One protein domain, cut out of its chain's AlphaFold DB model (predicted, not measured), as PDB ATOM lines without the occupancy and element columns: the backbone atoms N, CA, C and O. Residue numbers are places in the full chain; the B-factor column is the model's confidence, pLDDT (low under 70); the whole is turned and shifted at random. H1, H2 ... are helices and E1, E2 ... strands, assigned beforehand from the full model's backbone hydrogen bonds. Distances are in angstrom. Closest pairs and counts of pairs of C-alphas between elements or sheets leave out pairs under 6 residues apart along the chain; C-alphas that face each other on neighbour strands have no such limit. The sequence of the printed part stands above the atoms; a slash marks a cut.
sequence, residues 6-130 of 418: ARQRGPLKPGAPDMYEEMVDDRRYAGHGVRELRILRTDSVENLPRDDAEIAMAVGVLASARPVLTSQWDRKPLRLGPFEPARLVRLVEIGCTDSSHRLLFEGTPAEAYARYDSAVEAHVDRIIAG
ATOM      1  N   ALA A   6     168.132 191.377 258.470       90.69
ATOM      2  CA  ALA A   6     167.637 190.014 258.516       90.69
ATOM      3  C   ALA A   6     167.319 189.486 257.119       90.69
ATOM      4  O   ALA A   6     167.047 190.255 256.190       90.69
ATOM      5  N   ARG A   7     167.323 188.164 256.981       90.75
ATOM      6  CA  ARG A   7     166.781 187.455 255.822       90.75
ATOM      7  C   ARG A   7     165.828 186.361 256.289       90.75
ATOM      8  O   ARG A   7     166.035 185.760 257.338       90.75
ATOM      9  N   GLN A   8     164.789 186.131 255.496       88.56
ATOM     10  CA  GLN A   8     163.831 185.049 255.692       88.56
ATOM     11  C   GLN A   8     164.203 183.889 254.777       88.56
ATOM     12  O   GLN A   8     164.478 184.090 253.590       88.56
ATOM     13  N   ARG A   9     164.230 182.688 255.342       83.81
ATOM     14  CA  ARG A   9     164.507 181.430 254.651       83.81
ATOM     15  C   ARG A   9     163.253 180.566 254.734       83.81
ATOM     16  O   ARG A   9     162.625 180.503 255.787       83.81
ATOM     17  N   GLY A  10     162.874 179.961 253.611       72.81
ATOM     18  CA  GLY A  10     161.782 178.989 253.551       72.81
ATOM     19  C   GLY A  10     162.235 177.594 253.996       72.81
ATOM     20  O   GLY A  10     163.396 177.426 254.386       72.81
ATOM     21  N   PRO A  11     161.357 176.581 253.906       66.38
ATOM     22  CA  PRO A  11     161.700 175.228 254.308       66.38
ATOM     23  C   PRO A  11     162.800 174.697 253.385       66.38
ATOM     24  O   PRO A  11     162.630 174.612 252.169       66.38
ATOM     25  N   LEU A  12     163.947 174.352 253.965       59.94
ATOM     26  CA  LEU A  12     165.066 173.779 253.212       59.94
ATOM     27  C   LEU A  12     164.841 172.295 252.918       59.94
ATOM     28  O   LEU A  12     165.360 171.779 251.930       59.94
ATOM     29  N   LYS A  13     164.105 171.604 253.802       62.62
ATOM     30  CA  LYS A  13     163.921 170.144 253.841       62.62
ATOM     31  C   LYS A  13     162.585 169.775 254.516       62.62
ATOM     32  O   LYS A  13     162.060 170.586 255.282       62.62
ATOM     33  N   PRO A  14     162.044 168.562 254.291       55.84
ATOM     34  CA  PRO A  14     160.914 168.041 255.065       55.84
ATOM     35  C   PRO A  14     161.208 168.072 256.574       55.84
ATOM     36  O   PRO A  14     162.260 167.602 256.997       55.84
ATOM     37  N   GLY A  15     160.296 168.631 257.376       62.34
ATOM     38  CA  GLY A  15     160.465 168.794 258.830       62.34
ATOM     39  C   GLY A  15     161.125 170.109 259.274       62.34
ATOM     40  O   GLY A  15     161.138 170.391 260.469       62.34
ATOM     41  N   ALA A  16     161.627 170.934 258.347       62.81
ATOM     42  CA  ALA A  16     162.049 172.302 258.653       62.81
ATOM     43  C   ALA A  16     160.829 173.197 258.955       62.81
ATOM     44  O   ALA A  16     159.745 172.933 258.427       62.81
ATOM     45  N   PRO A  17     160.978 174.271 259.758       64.38
ATOM     46  CA  PRO A  17     159.911 175.249 259.921       64.38
ATOM     47  C   PRO A  17     159.535 175.859 258.565       64.38
ATOM     48  O   PRO A  17     160.403 176.065 257.711       64.38
ATOM     49  N   ASP A  18     158.257 176.216 258.400       72.56
ATOM     50  CA  ASP A  18     157.737 176.870 257.187       72.56
ATOM     51  C   ASP A  18     158.519 178.144 256.831       72.56
ATOM     52  O   ASP A  18     158.587 178.558 255.673       72.56
ATOM     53  N   MET A  19     159.127 178.770 257.837       81.00
ATOM     54  CA  MET A  19     160.055 179.870 257.677       81.00
ATOM     55  C   MET A  19     160.943 179.993 258.915       81.00
ATOM     56  O   MET A  19     160.476 179.842 260.045       81.00
ATOM     57  N   TYR A  20     162.205 180.357 258.713       83.81
ATOM     58  CA  TYR A  20     163.067 180.824 259.792       83.81
ATOM     59  C   TYR A  20     163.843 182.081 259.378       83.81
ATOM     60  O   TYR A  20     163.941 182.428 258.197       83.81
ATOM     61  N   GLU A  21     164.339 182.813 260.374       87.25
ATOM     62  CA  GLU A  21     164.935 184.134 260.193       87.25
ATOM     63  C   GLU A  21     166.367 184.147 260.703       87.25
ATOM     64  O   GLU A  21     166.644 183.804 261.851       87.25
ATOM     65  N   GLU A  22     167.274 184.591 259.843       90.44
ATOM     66  CA  GLU A  22     168.678 184.778 260.175       90.44
ATOM     67  C   GLU A  22     168.961 186.275 260.255       90.44
ATOM     68  O   GLU A  22     168.547 187.043 259.378       90.44
ATOM     69  N   MET A  23     169.644 186.699 261.317       89.12
ATOM     70  CA  MET A  23     169.788 188.111 261.659       89.12
ATOM     71  C   MET A  23     171.216 188.464 262.044       89.12
ATOM     72  O   MET A  23     171.921 187.668 262.660       89.12
ATOM     73  N   VAL A  24     171.587 189.708 261.754       89.69
ATOM     74  CA  VAL A  24     172.758 190.369 262.328       89.69
ATOM     75  C   VAL A  24     172.334 191.685 262.980       89.69
ATOM     76  O   VAL A  24     171.564 192.468 262.409       89.69
ATOM     77  N   ASP A  25     172.842 191.918 264.188       84.19
ATOM     78  CA  ASP A  25     172.649 193.146 264.960       84.19
ATOM     79  C   ASP A  25     174.011 193.689 265.376       84.19
ATOM     80  O   ASP A  25     174.692 193.057 266.174       84.19
ATOM     81  N   ASP A  26     174.394 194.842 264.830       82.94
ATOM     82  CA  ASP A  26     175.374 195.753 265.425       82.94
ATOM     83  C   ASP A  26     175.401 197.076 264.621       82.94
ATOM     84  O   ASP A  26     174.486 197.404 263.851       82.94
ATOM     85  N   ARG A  27     176.460 197.872 264.783       85.00
ATOM     86  CA  ARG A  27     176.740 199.080 264.013       85.00
ATOM     87  C   ARG A  27     176.910 198.731 262.536       85.00
ATOM     88  O   ARG A  27     177.872 198.093 262.126       85.00
ATOM     89  N   ARG A  28     175.976 199.217 261.723       85.12
ATOM     90  CA  ARG A  28     175.959 198.993 260.280       85.12
ATOM     91  C   ARG A  28     176.341 200.230 259.484       85.12
ATOM     92  O   ARG A  28     176.002 201.353 259.864       85.12
ATOM     93  N   TYR A  29     176.902 199.992 258.312       85.69
ATOM     94  CA  TYR A  29     177.022 200.975 257.250       85.69
ATOM     95  C   TYR A  29     176.542 200.359 255.935       85.69
ATOM     96  O   TYR A  29     176.953 199.263 255.564       85.69
ATOM     97  N   ALA A  30     175.652 201.063 255.239       86.88
ATOM     98  CA  ALA A  30     175.255 200.729 253.880       86.88
ATOM     99  C   ALA A  30     175.206 201.988 253.030       86.88
ATOM    100  O   ALA A  30     174.578 202.978 253.410       86.88
ATOM    101  N   GLY A  31     175.876 201.931 251.888       86.50
ATOM    102  CA  GLY A  31     175.961 203.037 250.947       86.50
ATOM    103  C   GLY A  31     176.980 202.738 249.857       86.50
ATOM    104  O   GLY A  31     177.933 201.994 250.080       86.50
ATOM    105  N   HIS A  32     176.773 203.303 248.668       88.56
ATOM    106  CA  HIS A  32     177.701 203.186 247.532       88.56
ATOM    107  C   HIS A  32     178.062 201.735 247.145       88.56
ATOM    108  O   HIS A  32     179.168 201.459 246.690       88.56
ATOM    109  N   GLY A  33     177.130 200.793 247.326       89.81
ATOM    110  CA  GLY A  33     177.366 199.370 247.062       89.81
ATOM    111  C   GLY A  33     178.223 198.662 248.118       89.81
ATOM    112  O   GLY A  33     178.609 197.518 247.901       89.81
ATOM    113  N   VAL A  34     178.510 199.293 249.255       93.44
ATOM    114  CA  VAL A  34     179.189 198.668 250.395       93.44
ATOM    115  C   VAL A  34     178.161 198.324 251.464       93.44
ATOM    116  O   VAL A  34     177.297 199.142 251.785       93.44
ATOM    117  N   ARG A  35     178.283 197.126 252.034       93.69
ATOM    118  CA  ARG A  35     177.620 196.716 253.272       93.69
ATOM    119  C   ARG A  35     178.677 196.320 254.287       93.69
ATOM    120  O   ARG A  35     179.417 195.367 254.073       93.69
ATOM    121  N   GLU A  36     178.736 197.051 255.386       94.00
ATOM    122  CA  GLU A  36     179.694 196.827 256.460       94.00
ATOM    123  C   GLU A  36     178.949 196.613 257.779       94.00
ATOM    124  O   GLU A  36     178.039 197.373 258.128       94.00
ATOM    125  N   LEU A  37     179.346 195.570 258.504       94.00
ATOM    126  CA  LEU A  37     178.952 195.327 259.885       94.00
ATOM    127  C   LEU A  37     180.183 195.518 260.775       94.00
ATOM    128  O   LEU A  37     181.242 194.945 260.517       94.00
ATOM    129  N   ARG A  38     180.040 196.334 261.815       92.56
ATOM    130  CA  ARG A  38     181.050 196.547 262.849       92.56
ATOM    131  C   ARG A  38     180.567 195.890 264.123       92.56
ATOM    132  O   ARG A  38     179.644 196.414 264.742       92.56
ATOM    133  N   ILE A  39     181.174 194.769 264.488       89.94
ATOM    134  CA  ILE A  39     180.858 194.086 265.735       89.94
ATOM    135  C   ILE A  39     181.690 194.696 266.856       89.94
ATOM    136  O   ILE A  39     182.917 194.780 266.757       89.94
ATOM    137  N   LEU A  40     181.016 195.120 267.918       87.19
ATOM    138  CA  LEU A  40     181.680 195.613 269.113       87.19
ATOM    139  C   LEU A  40     182.139 194.438 269.976       87.19
ATOM    140  O   LEU A  40     181.378 193.517 270.276       87.19
ATOM    141  N   ARG A  41     183.393 194.503 270.404       85.44
ATOM    142  CA  ARG A  41     183.958 193.649 271.438       85.44
ATOM    143  C   ARG A  41     184.192 194.501 272.668       85.44
ATOM    144  O   ARG A  41     184.736 195.597 272.574       85.44
ATOM    145  N   THR A  42     183.769 194.003 273.823       80.75
ATOM    146  CA  THR A  42     183.874 194.779 275.053       80.75
ATOM    147  C   THR A  42     185.330 195.073 275.427       80.75
ATOM    148  O   THR A  42     185.611 196.172 275.888       80.75
ATOM    149  N   ASP A  43     186.236 194.129 275.165       79.81
ATOM    150  CA  ASP A  43     187.691 194.231 275.351       79.81
ATOM    151  C   ASP A  43     188.451 194.443 274.030       79.81
ATOM    152  O   ASP A  43     187.850 194.690 272.986       79.81
ATOM    153  N   SER A  44     189.780 194.303 274.066       81.31
ATOM    154  CA  SER A  44     190.647 194.290 272.886       81.31
ATOM    155  C   SER A  44     190.307 193.166 271.900       81.31
ATOM    156  O   SER A  44     189.967 192.038 272.283       81.31
ATOM    157  N   VAL A  45     190.473 193.439 270.603       83.81
ATOM    158  CA  VAL A  45     190.365 192.416 269.546       83.81
ATOM    159  C   VAL A  45     191.534 191.423 269.571       83.81
ATOM    160  O   VAL A  45     191.430 190.338 268.997       83.81
ATOM    161  N   GLU A  46     192.638 191.748 270.249       79.25
ATOM    162  CA  GLU A  46     193.870 190.947 270.244       79.25
ATOM    163  C   GLU A  46     193.763 189.650 271.052       79.25
ATOM    164  O   GLU A  46     194.365 188.649 270.673       79.25
ATOM    165  N   ASN A  47     192.929 189.630 272.092       67.31
ATOM    166  CA  ASN A  47     192.964 188.575 273.105       67.31
ATOM    167  C   ASN A  47     192.459 187.205 272.617       67.31
ATOM    168  O   ASN A  47     192.916 186.187 273.123       67.31
ATOM    169  N   LEU A  48     191.546 187.158 271.636       68.88
ATOM    170  CA  LEU A  48     190.966 185.906 271.123       68.88
ATOM    171  C   LEU A  48     190.545 186.025 269.643       68.88
ATOM    172  O   LEU A  48     189.918 187.027 269.271       68.88
ATOM    173  N   PRO A  49     190.833 185.027 268.785       77.50
ATOM    174  CA  PRO A  49     190.245 184.951 267.451       77.50
ATOM    175  C   PRO A  49     188.734 184.702 267.547       77.50
ATOM    176  O   PRO A  49     188.241 184.184 268.549       77.50
ATOM    177  N   ARG A  50     187.992 185.097 266.510       82.56
ATOM    178  CA  ARG A  50     186.557 184.821 266.411       82.56
ATOM    179  C   ARG A  50     186.320 183.522 265.653       82.56
ATOM    180  O   ARG A  50     187.105 183.188 264.771       82.56
ATOM    181  N   ASP A  51     185.256 182.813 266.013       87.62
ATOM    182  CA  ASP A  51     184.885 181.557 265.371       87.62
ATOM    183  C   ASP A  51     184.555 181.765 263.882       87.62
ATOM    184  O   ASP A  51     183.865 182.715 263.497       87.62
ATOM    185  N   ASP A  52     185.064 180.871 263.036       89.88
ATOM    186  CA  ASP A  52     184.919 180.988 261.586       89.88
ATOM    187  C   ASP A  52     183.470 180.822 261.118       89.88
ATOM    188  O   ASP A  52     183.073 181.478 260.149       89.88
ATOM    189  N   ALA A  53     182.668 179.996 261.800       90.19
ATOM    190  CA  ALA A  53     181.256 179.828 261.475       90.19
ATOM    191  C   ALA A  53     180.446 181.069 261.882       90.19
ATOM    192  O   ALA A  53     179.554 181.475 261.137       90.19
ATOM    193  N   GLU A  54     180.791 181.741 262.988       90.38
ATOM    194  CA  GLU A  54     180.205 183.049 263.329       90.38
ATOM    195  C   GLU A  54     180.513 184.113 262.265       90.38
ATOM    196  O   GLU A  54     179.613 184.846 261.841       90.38
ATOM    197  N   ILE A  55     181.770 184.190 261.805       93.81
ATOM    198  CA  ILE A  55     182.174 185.105 260.726       93.81
ATOM    199  C   ILE A  55     181.379 184.787 259.457       93.81
ATOM    200  O   ILE A  55     180.783 185.688 258.865       93.81
ATOM    201  N   ALA A  56     181.345 183.513 259.056       94.88
ATOM    202  CA  ALA A  56     180.643 183.036 257.868       94.88
ATOM    203  C   ALA A  56     179.136 183.339 257.916       94.88
ATOM    204  O   ALA A  56     178.573 183.841 256.940       94.88
ATOM    205  N   MET A  57     178.499 183.105 259.069       93.06
ATOM    206  CA  MET A  57     177.094 183.425 259.322       93.06
ATOM    207  C   MET A  57     176.852 184.923 259.136       93.06
ATOM    208  O   MET A  57     175.988 185.324 258.353       93.06
ATOM    209  N   ALA A  58     177.654 185.763 259.799       93.94
ATOM    210  CA  ALA A  58     177.498 187.209 259.742       93.94
ATOM    211  C   ALA A  58     177.634 187.753 258.312       93.94
ATOM    212  O   ALA A  58     176.791 188.540 257.875       93.94
ATOM    213  N   VAL A  59     178.655 187.326 257.559       95.62
ATOM    214  CA  VAL A  59     178.894 187.831 256.194       95.62
ATOM    215  C   VAL A  59     177.880 187.291 255.188       95.62
ATOM    216  O   VAL A  59     177.429 188.044 254.323       95.62
ATOM    217  N   GLY A  60     177.458 186.031 255.325       94.25
ATOM    218  CA  GLY A  60     176.428 185.438 254.473       94.25
ATOM    219  C   GLY A  60     175.070 186.109 254.660       94.25
ATOM    220  O   GLY A  60     174.385 186.416 253.679       94.25
ATOM    221  N   VAL A  61     174.695 186.414 255.908       94.12
ATOM    222  CA  VAL A  61     173.499 187.218 256.198       94.12
ATOM    223  C   VAL A  61     173.671 188.629 255.642       94.12
ATOM    224  O   VAL A  61     172.799 189.104 254.922       94.12
ATOM    225  N   LEU A  62     174.804 189.290 255.889       93.88
ATOM    226  CA  LEU A  62     175.078 190.654 255.422       93.88
ATOM    227  C   LEU A  62     174.961 190.806 253.893       93.88
ATOM    228  O   LEU A  62     174.452 191.825 253.412       93.88
ATOM    229  N   ALA A  63     175.367 189.788 253.133       94.25
ATOM    230  CA  ALA A  63     175.305 189.768 251.673       94.25
ATOM    231  C   ALA A  63     173.868 189.804 251.109       94.25
ATOM    232  O   ALA A  63     173.628 190.493 250.115       94.25
ATOM    233  N   SER A  64     172.902 189.134 251.757       91.12
ATOM    234  CA  SER A  64     171.508 189.026 251.272       91.12
ATOM    235  C   SER A  64     170.449 189.689 252.157       91.12
ATOM    236  O   SER A  64     169.284 189.770 251.762       91.12
ATOM    237  N   ALA A  65     170.817 190.194 253.336       91.19
ATOM    238  CA  ALA A  65     169.860 190.729 254.294       91.19
ATOM    239  C   ALA A  65     169.124 191.974 253.784       91.19
ATOM    240  O   ALA A  65     169.578 192.714 252.904       91.19
ATOM    241  N   ARG A  66     167.969 192.221 254.389       91.38
ATOM    242  CA  ARG A  66     167.124 193.394 254.185       91.38
ATOM    243  C   ARG A  66     167.009 194.158 255.505       91.38
ATOM    244  O   ARG A  66     167.084 193.543 256.573       91.38
ATOM    245  N   PRO A  67     166.863 195.495 255.475       88.75
ATOM    246  CA  PRO A  67     166.616 196.271 256.686       88.75
ATOM    247  C   PRO A  67     165.320 195.802 257.345       88.75
ATOM    248  O   PRO A  67     164.285 195.714 256.690       88.75
ATOM    249  N   VAL A  68     165.379 195.516 258.641       88.25
ATOM    250  CA  VAL A  68     164.190 195.185 259.429       88.25
ATOM    251  C   VAL A  68     163.385 196.464 259.664       88.25
ATOM    252  O   VAL A  68     163.929 197.478 260.102       88.25
ATOM    253  N   LEU A  69     162.095 196.414 259.333       85.19
ATOM    254  CA  LEU A  69     161.133 197.513 259.483       85.19
ATOM    255  C   LEU A  69     160.266 197.377 260.738       85.19
ATOM    256  O   LEU A  69     159.585 198.321 261.125       85.19
ATOM    257  N   THR A  70     160.245 196.188 261.337       77.81
ATOM    258  CA  THR A  70     159.572 195.936 262.617       77.81
ATOM    259  C   THR A  70     160.370 196.540 263.761       77.81
ATOM    260  O   THR A  70     161.599 196.654 263.697       77.81
ATOM    261  N   SER A  71     159.668 196.965 264.810       69.88
ATOM    262  CA  SER A  71     160.342 197.344 266.044       69.88
ATOM    263  C   SER A  71     160.906 196.089 266.715       69.88
ATOM    264  O   SER A  71     160.367 194.997 266.553       69.88
ATOM    265  N   GLN A  72     161.958 196.237 267.521       59.31
ATOM    266  CA  GLN A  72     162.487 195.141 268.348       59.31
ATOM    267  C   GLN A  72     161.461 194.575 269.357       59.31
ATOM    268  O   GLN A  72     161.735 193.572 270.005       59.31
ATOM    269  N   TRP A  73     160.315 195.250 269.520       57.56
ATOM    270  CA  TRP A  73     159.220 194.892 270.420       57.56
ATOM    271  C   TRP A  73     158.039 194.232 269.689       57.56
ATOM    272  O   TRP A  73     157.101 193.774 270.341       57.56
ATOM    273  N   ASP A  74     158.063 194.187 268.353       60.75
ATOM    274  CA  ASP A  74     157.032 193.517 267.561       60.75
ATOM    275  C   ASP A  74     157.262 191.999 267.585       60.75
ATOM    276  O   ASP A  74     158.395 191.514 267.551       60.75
ATOM    277  N   ARG A  75     156.171 191.226 267.615       57.88
ATOM    278  CA  ARG A  75     156.240 189.763 267.508       57.88
ATOM    279  C   ARG A  75     156.716 189.352 266.113       57.88
ATOM    280  O   ARG A  75     156.334 189.962 265.116       57.88
ATOM    281  N   LYS A  76     157.509 188.279 266.061       68.69
ATOM    282  CA  LYS A  76     157.903 187.589 264.824       68.69
ATOM    283  C   LYS A  76     156.647 187.109 264.065       68.69
ATOM    284  O   LYS A  76     155.667 186.751 264.722       68.69
ATOM    285  N   PRO A  77     156.659 187.063 262.720       76.62
ATOM    286  CA  PRO A  77     157.813 187.244 261.830       76.62
ATOM    287  C   PRO A  77     158.162 188.709 261.517       76.62
ATOM    288  O   PRO A  77     157.316 189.603 261.559       76.62
ATOM    289  N   LEU A  78     159.429 188.960 261.185       84.12
ATOM    290  CA  LEU A  78     159.965 190.288 260.899       84.12
ATOM    291  C   LEU A  78     159.447 190.827 259.563       84.12
ATOM    292  O   LEU A  78     159.527 190.181 258.519       84.12
ATOM    293  N   ARG A  79     159.006 192.089 259.549       86.69
ATOM    294  CA  ARG A  79     158.802 192.811 258.281       86.69
ATOM    295  C   ARG A  79     160.135 193.316 257.752       86.69
ATOM    296  O   ARG A  79     160.823 194.071 258.443       86.69
ATOM    297  N   LEU A  80     160.466 192.933 256.523       89.25
ATOM    298  CA  LEU A  80     161.702 193.303 255.841       89.25
ATOM    299  C   LEU A  80     161.446 194.377 254.780       89.25
ATOM    300  O   LEU A  80     160.454 194.325 254.057       89.25
ATOM    301  N   GLY A  81     162.351 195.345 254.688       88.94
ATOM    302  CA  GLY A  81     162.319 196.400 253.681       88.94
ATOM    303  C   GLY A  81     162.876 195.961 252.326       88.94
ATOM    304  O   GLY A  81     163.115 194.770 252.105       88.94
ATOM    305  N   PRO A  82     163.093 196.912 251.401       88.62
ATOM    306  CA  PRO A  82     163.623 196.601 250.080       88.62
ATOM    307  C   PRO A  82     165.041 196.027 250.168       88.62
ATOM    308  O   PRO A  82     165.829 196.368 251.052       88.62
ATOM    309  N   PHE A  83     165.359 195.137 249.231       89.25
ATOM    310  CA  PHE A  83     166.710 194.619 249.066       89.25
ATOM    311  C   PHE A  83     167.542 195.575 248.210       89.25
ATOM    312  O   PHE A  83     167.141 195.931 247.105       89.25
ATOM    313  N   GLU A  84     168.723 195.937 248.706       88.19
ATOM    314  CA  GLU A  84     169.704 196.745 247.978       88.19
ATOM    315  C   GLU A  84     170.980 195.927 247.733       88.19
ATOM    316  O   GLU A  84     171.626 195.533 248.708       88.19
ATOM    317  N   PRO A  85     171.377 195.650 246.482       88.19
ATOM    318  CA  PRO A  85     172.537 194.809 246.210       88.19
ATOM    319  C   PRO A  85     173.842 195.467 246.676       88.19
ATOM    320  O   PRO A  85     174.079 196.655 246.456       88.19
ATOM    321  N   ALA A  86     174.717 194.666 247.283       91.88
ATOM    322  CA  ALA A  86     176.080 195.062 247.609       91.88
ATOM    323  C   ALA A  86     177.050 194.601 246.515       91.88
ATOM    324  O   ALA A  86     176.865 193.555 245.903       91.88
ATOM    325  N   ARG A  87     178.106 195.376 246.294       95.19
ATOM    326  CA  ARG A  87     179.312 194.981 245.555       95.19
ATOM    327  C   ARG A  87     180.416 194.526 246.505       95.19
ATOM    328  O   ARG A  87     181.213 193.675 246.131       95.19
ATOM    329  N   LEU A  88     180.429 195.075 247.720       96.50
ATOM    330  CA  LEU A  88     181.406 194.786 248.762       96.50
ATOM    331  C   LEU A  88     180.694 194.507 250.087       96.50
ATOM    332  O   LEU A  88     179.820 195.270 250.505       96.50
ATOM    333  N   VAL A  89     181.102 193.431 250.745       97.25
ATOM    334  CA  VAL A  89     180.663 192.998 252.068       97.25
ATOM    335  C   VAL A  89     181.874 193.051 252.991       97.25
ATOM    336  O   VAL A  89     182.923 192.495 252.667       97.25
ATOM    337  N   ARG A  90     181.738 193.724 254.135       96.88
ATOM    338  CA  ARG A  90     182.815 193.869 255.115       96.88
ATOM    339  C   ARG A  90     182.344 193.548 256.527       96.88
ATOM    340  O   ARG A  90     181.296 194.022 256.962       96.88
ATOM    341  N   LEU A  91     183.152 192.786 257.254       96.19
ATOM    342  CA  LEU A  91     182.980 192.542 258.679       96.19
ATOM    343  C   LEU A  91     184.206 193.048 259.430       96.19
ATOM    344  O   LEU A  91     185.321 192.577 259.202       96.19
ATOM    345  N   VAL A  92     183.989 193.997 260.332       95.00
ATOM    346  CA  VAL A  92     185.035 194.594 261.163       95.00
ATOM    347  C   VAL A  92     184.704 194.328 262.621       95.00
ATOM    348  O   VAL A  92     183.565 194.501 263.042       95.00
ATOM    349  N   GLU A  93     185.695 193.931 263.399       93.06
ATOM    350  CA  GLU A  93     185.600 193.868 264.852       93.06
ATOM    351  C   GLU A  93     186.295 195.084 265.464       93.06
ATOM    352  O   GLU A  93     187.349 195.495 264.974       93.06
ATOM    353  N   ILE A  94     185.704 195.673 266.507       91.31
ATOM    354  CA  ILE A  94     186.222 196.871 267.182       91.31
ATOM    355  C   ILE A  94     186.231 196.644 268.693       91.31
ATOM    356  O   ILE A  94     185.186 196.349 269.271       91.31
ATOM    357  N   GLY A  95     187.386 196.830 269.329       89.50
ATOM    358  CA  GLY A  95     187.555 196.770 270.775       89.50
ATOM    359  C   GLY A  95     187.142 198.074 271.453       89.50
ATOM    360  O   GLY A  95     187.621 199.157 271.111       89.50
ATOM    361  N   CYS A  96     186.229 197.992 272.420       85.88
ATOM    362  CA  CYS A  96     185.681 199.165 273.104       85.88
ATOM    363  C   CYS A  96     186.621 199.755 274.164       85.88
ATOM    364  O   CYS A  96     186.467 200.924 274.511       85.88
ATOM    365  N   THR A  97     187.578 198.982 274.683       82.94
ATOM    366  CA  THR A  97     188.510 199.440 275.731       82.94
ATOM    367  C   THR A  97     189.727 200.178 275.201       82.94
ATOM    368  O   THR A  97     190.233 201.066 275.879       82.94
ATOM    369  N   ASP A  98     190.214 199.804 274.020       85.94
ATOM    370  CA  ASP A  98     191.492 200.262 273.462       85.94
ATOM    371  C   ASP A  98     191.365 200.831 272.040       85.94
ATOM    372  O   ASP A  98     192.351 201.283 271.467       85.94
ATOM    373  N   SER A  99     190.153 200.841 271.468       86.50
ATOM    374  CA  SER A  99     189.896 201.229 270.072       86.50
ATOM    375  C   SER A  99     190.638 200.374 269.035       86.50
ATOM    376  O   SER A  99     190.767 200.782 267.875       86.50
ATOM    377  N   SER A 100     191.117 199.187 269.424       90.31
ATOM    378  CA  SER A 100     191.702 198.216 268.500       90.31
ATOM    379  C   SER A 100     190.662 197.773 267.469       90.31
ATOM    380  O   SER A 100     189.457 197.785 267.729       90.31
ATOM    381  N   HIS A 101     191.100 197.400 266.268       92.31
ATOM    382  CA  HIS A 101     190.192 196.883 265.250       92.31
ATOM    383  C   HIS A 101     190.836 195.773 264.431       92.31
ATOM    384  O   HIS A 101     192.049 195.745 264.227       92.31
ATOM    385  N   ARG A 102     190.002 194.854 263.946       93.88
ATOM    386  CA  ARG A 102     190.417 193.733 263.103       93.88
ATOM    387  C   ARG A 102     189.429 193.555 261.961       93.88
ATOM    388  O   ARG A 102     188.221 193.474 262.176       93.88
ATOM    389  N   LEU A 103     189.946 193.469 260.740       94.75
ATOM    390  CA  LEU A 103     189.154 193.079 259.579       94.75
ATOM    391  C   LEU A 103     188.958 191.558 259.609       94.75
ATOM    392  O   LEU A 103     189.924 190.814 259.475       94.75
ATOM    393  N   LEU A 104     187.721 191.105 259.814       94.88
ATOM    394  CA  LEU A 104     187.388 189.676 259.851       94.88
ATOM    395  C   LEU A 104     187.041 189.137 258.460       94.88
ATOM    396  O   LEU A 104     187.279 187.968 258.164       94.88
ATOM    397  N   PHE A 105     186.476 189.990 257.607       96.75
ATOM    398  CA  PHE A 105     186.148 189.655 256.228       96.75
ATOM    399  C   PHE A 105     186.051 190.915 255.372       96.75
ATOM    400  O   PHE A 105     185.468 191.917 255.793       96.75
ATOM    401  N   GLU A 106     186.546 190.830 254.145       97.56
ATOM    402  CA  GLU A 106     186.276 191.774 253.068       97.56
ATOM    403  C   GLU A 106     186.191 190.991 251.762       97.56
ATOM    404  O   GLU A 106     187.096 190.219 251.449       97.56
ATOM    405  N   GLY A 107     185.105 191.171 251.016       97.56
ATOM    406  CA  GLY A 107     184.917 190.459 249.760       97.56
ATOM    407  C   GLY A 107     183.599 190.776 249.074       97.56
ATOM    408  O   GLY A 107     182.796 191.601 249.518       97.56
ATOM    409  N   THR A 108     183.373 190.111 247.958       97.81
ATOM    410  CA  THR A 108     182.137 190.164 247.182       97.81
ATOM    411  C   THR A 108     181.013 189.369 247.863       97.81
ATOM    412  O   THR A 108     181.273 188.480 248.680       97.81
ATOM    413  N   PRO A 109     179.738 189.609 247.501       96.69
ATOM    414  CA  PRO A 109     178.640 188.755 247.951       96.69
ATOM    415  C   PRO A 109     178.832 187.272 247.606       96.69
ATOM    416  O   PRO A 109     178.446 186.420 248.397       96.69
ATOM    417  N   ALA A 110     179.442 186.954 246.458       96.88
ATOM    418  CA  ALA A 110     179.681 185.573 246.039       96.88
ATOM    419  C   ALA A 110     180.650 184.844 246.984       96.88
ATOM    420  O   ALA A 110     180.383 183.716 247.391       96.88
ATOM    421  N   GLU A 111     181.732 185.510 247.393       97.31
ATOM    422  CA  GLU A 111     182.683 184.972 248.376       97.31
ATOM    423  C   GLU A 111     182.038 184.822 249.760       97.31
ATOM    424  O   GLU A 111     182.279 183.831 250.452       97.31
ATOM    425  N   ALA A 112     181.173 185.765 250.150       96.31
ATOM    426  CA  ALA A 112     180.424 185.678 251.402       96.31
ATOM    427  C   ALA A 112     179.462 184.476 251.419       96.31
ATOM    428  O   ALA A 112     179.395 183.771 252.426       96.31
ATOM    429  N   TYR A 113     178.757 184.202 250.313       94.50
ATOM    430  CA  TYR A 113     177.901 183.016 250.195       94.50
ATOM    431  C   TYR A 113     178.709 181.721 250.201       94.50
ATOM    432  O   TYR A 113     178.378 180.821 250.961       94.50
ATOM    433  N   ALA A 114     179.814 181.646 249.455       94.56
ATOM    434  CA  ALA A 114     180.666 180.456 249.454       94.56
ATOM    435  C   ALA A 114     181.194 180.118 250.866       94.56
ATOM    436  O   ALA A 114     181.245 178.950 251.267       94.56
ATOM    437  N   ARG A 115     181.544 181.142 251.659       94.31
ATOM    438  CA  ARG A 115     181.951 180.956 253.059       94.31
ATOM    439  C   ARG A 115     180.784 180.504 253.940       94.31
ATOM    440  O   ARG A 115     180.965 179.624 254.776       94.31
ATOM    441  N   TYR A 116     179.596 181.072 253.744       93.62
ATOM    442  CA  TYR A 116     178.384 180.658 254.452       93.62
ATOM    443  C   TYR A 116     178.035 179.188 254.178       93.62
ATOM    444  O   TYR A 116     177.892 178.404 255.114       93.62
ATOM    445  N   ASP A 117     177.951 178.801 252.907       91.62
ATOM    446  CA  ASP A 117     177.511 177.465 252.492       91.62
ATOM    447  C   ASP A 117     178.456 176.370 253.007       91.62
ATOM    448  O   ASP A 117     178.013 175.292 253.399       91.62
ATOM    449  N   SER A 118     179.762 176.657 253.059       90.31
ATOM    450  CA  SER A 118     180.773 175.710 253.542       90.31
ATOM    451  C   SER A 118     180.831 175.576 255.066       90.31
ATOM    452  O   SER A 118     181.124 174.487 255.557       90.31
ATOM    453  N   ALA A 119     180.562 176.648 255.819       88.88
ATOM    454  CA  ALA A 119     180.772 176.671 257.271       88.88
ATOM    455  C   ALA A 119     179.484 176.670 258.113       88.88
ATOM    456  O   ALA A 119     179.547 176.353 259.297       88.88
ATOM    457  N   VAL A 120     178.322 177.027 257.551       89.19
ATOM    458  CA  VAL A 120     177.125 177.368 258.348       89.19
ATOM    459  C   VAL A 120     175.936 176.443 258.102       89.19
ATOM    460  O   VAL A 120     175.247 176.103 259.063       89.19
ATOM    461  N   GLU A 121     175.698 175.986 256.870       83.38
ATOM    462  CA  GLU A 121     174.492 175.203 256.523       83.38
ATOM    463  C   GLU A 121     174.314 173.967 257.426       83.38
ATOM    464  O   GLU A 121     173.261 173.784 258.036       83.38
ATOM    465  N   ALA A 122     175.380 173.190 257.651       83.25
ATOM    466  CA  ALA A 122     175.335 172.027 258.544       83.25
ATOM    467  C   ALA A 122     175.053 172.388 260.020       83.25
ATOM    468  O   ALA A 122     174.518 171.578 260.778       83.25
ATOM    469  N   HIS A 123     175.426 173.592 260.463       83.38
ATOM    470  CA  HIS A 123     175.101 174.072 261.807       83.38
ATOM    471  C   HIS A 123     173.630 174.475 261.914       83.38
ATOM    472  O   HIS A 123     172.977 174.096 262.885       83.38
ATOM    473  N   VAL A 124     173.102 175.185 260.914       82.38
ATOM    474  CA  VAL A 124     171.688 175.582 260.859       82.38
ATOM    475  C   VAL A 124     170.779 174.358 260.780       82.38
ATOM    476  O   VAL A 124     169.807 174.288 261.527       82.38
ATOM    477  N   ASP A 125     171.136 173.358 259.973       79.88
ATOM    478  CA  ASP A 125     170.411 172.086 259.889       79.88
ATOM    479  C   ASP A 125     170.274 171.403 261.260       79.88
ATOM    480  O   ASP A 125     169.184 170.966 261.625       79.88
ATOM    481  N   ARG A 126     171.356 171.351 262.052       79.94
ATOM    482  CA  ARG A 126     171.324 170.779 263.412       79.94
ATOM    483  C   ARG A 126     170.445 171.583 264.367       79.94
ATOM    484  O   ARG A 126     169.717 171.001 265.163       79.94
ATOM    485  N   ILE A 127     170.487 172.915 264.276       79.56
ATOM    486  CA  ILE A 127     169.632 173.790 265.094       79.56
ATOM    487  C   ILE A 127     168.155 173.558 264.755       79.56
ATOM    488  O   ILE A 127     167.335 173.450 265.662       79.56
ATOM    489  N   ILE A 128     167.825 173.455 263.463       78.00
ATOM    490  CA  ILE A 128     166.461 173.196 262.986       78.00
ATOM    491  C   ILE A 128     165.979 171.806 263.411       78.00
ATOM    492  O   ILE A 128     164.828 171.672 263.820       78.00
ATOM    493  N   ALA A 129     166.844 170.791 263.341       77.62
ATOM    494  CA  ALA A 129     166.509 169.437 263.773       77.62
ATOM    495  C   ALA A 129     166.167 169.361 265.272       77.62
ATOM    496  O   ALA A 129     165.371 168.511 265.667       77.62
ATOM    497  N   GLY A 130     166.730 170.252 266.101       71.56
ATOM    498  CA  GLY A 130     166.372 170.380 267.517       71.56
ATOM    499  C   GLY A 130     166.721 169.150 268.365       71.56
ATOM    500  O   GLY A 130     166.064 168.880 269.368       71.56
TER     501      GLY A 130
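What this domain is: This is residues 6 to 130 of the 418 residues of the protein "PD-(D/E)XK nuclease superfamily protein" of Streptomyces sp. DvalAA-19 (UniProt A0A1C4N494). Helices H1 and H2 cover one face of a twisted four-stranded sheet, while a small separate hairpin, E1 and E2, packs on H1. H3 lies off the sheet. The printed part has 125 residues, with six named strands and three named helices in the order E1 E2 E3 E4 H1 E5 E6 H2 H3. The large sheet, E3 E4 E5 E6, is mixed; the class is mixed, helices and strands, and the whole is compact, with a radius of gyration of the C-alphas of 15.2 A and spans of 46 by 31 by 29 A.

How they stand to each other: Start at the antiparallel hairpin of E1, residues 6 to 9, and E2, residues 20 to 24, where N 7 and O 22 are 2.9 A apart. E2 runs on into E3, residues 27 to 31, at 92 degrees. E3 forms a hairpin with E4, residues 34 to 41; N 36 and O 29 are 2.8 A apart. E4, H1, residues 52 to 64, and E5, residues 88 to 95, make a strand-helix-strand unit, two parallel neighbours with a helix between, its crossover right-handed; N 39 and O 92 are 2.8 A apart. E5 and E6, residues 101 to 107, form a hairpin, with N 89 and O 107 at 2.8 A. H1 and H2, residues 109 to 119, are on the same face, two layers with the sheet, and touch at a steep tilt of 38 degrees, opposite ways; C-alphas 56 and 116 are closest, 4.7 A. H3, residues 121 to 129, is near H1. In H2 and H3 every O i to N i+4 pair is within hydrogen-bond range, in H1 8 of 9.

Where its parts are: Find C-alpha 6 at (167.637, 190.014, 258.516), where E1 begins. E4 spans 22.2 A, E5 22.9 A and H1 18.7 A. H3 ends at C-alpha 129, (166.509, 169.437, 263.773).

The domain as a whole: C-alphas 14 and 98 are farthest apart, 48.1 A. The printed part has no cut; the link from H1 to E5 is long. Look for pLDDT under 70 at residues 11 to 17, 47 to 48 and 71 to 76.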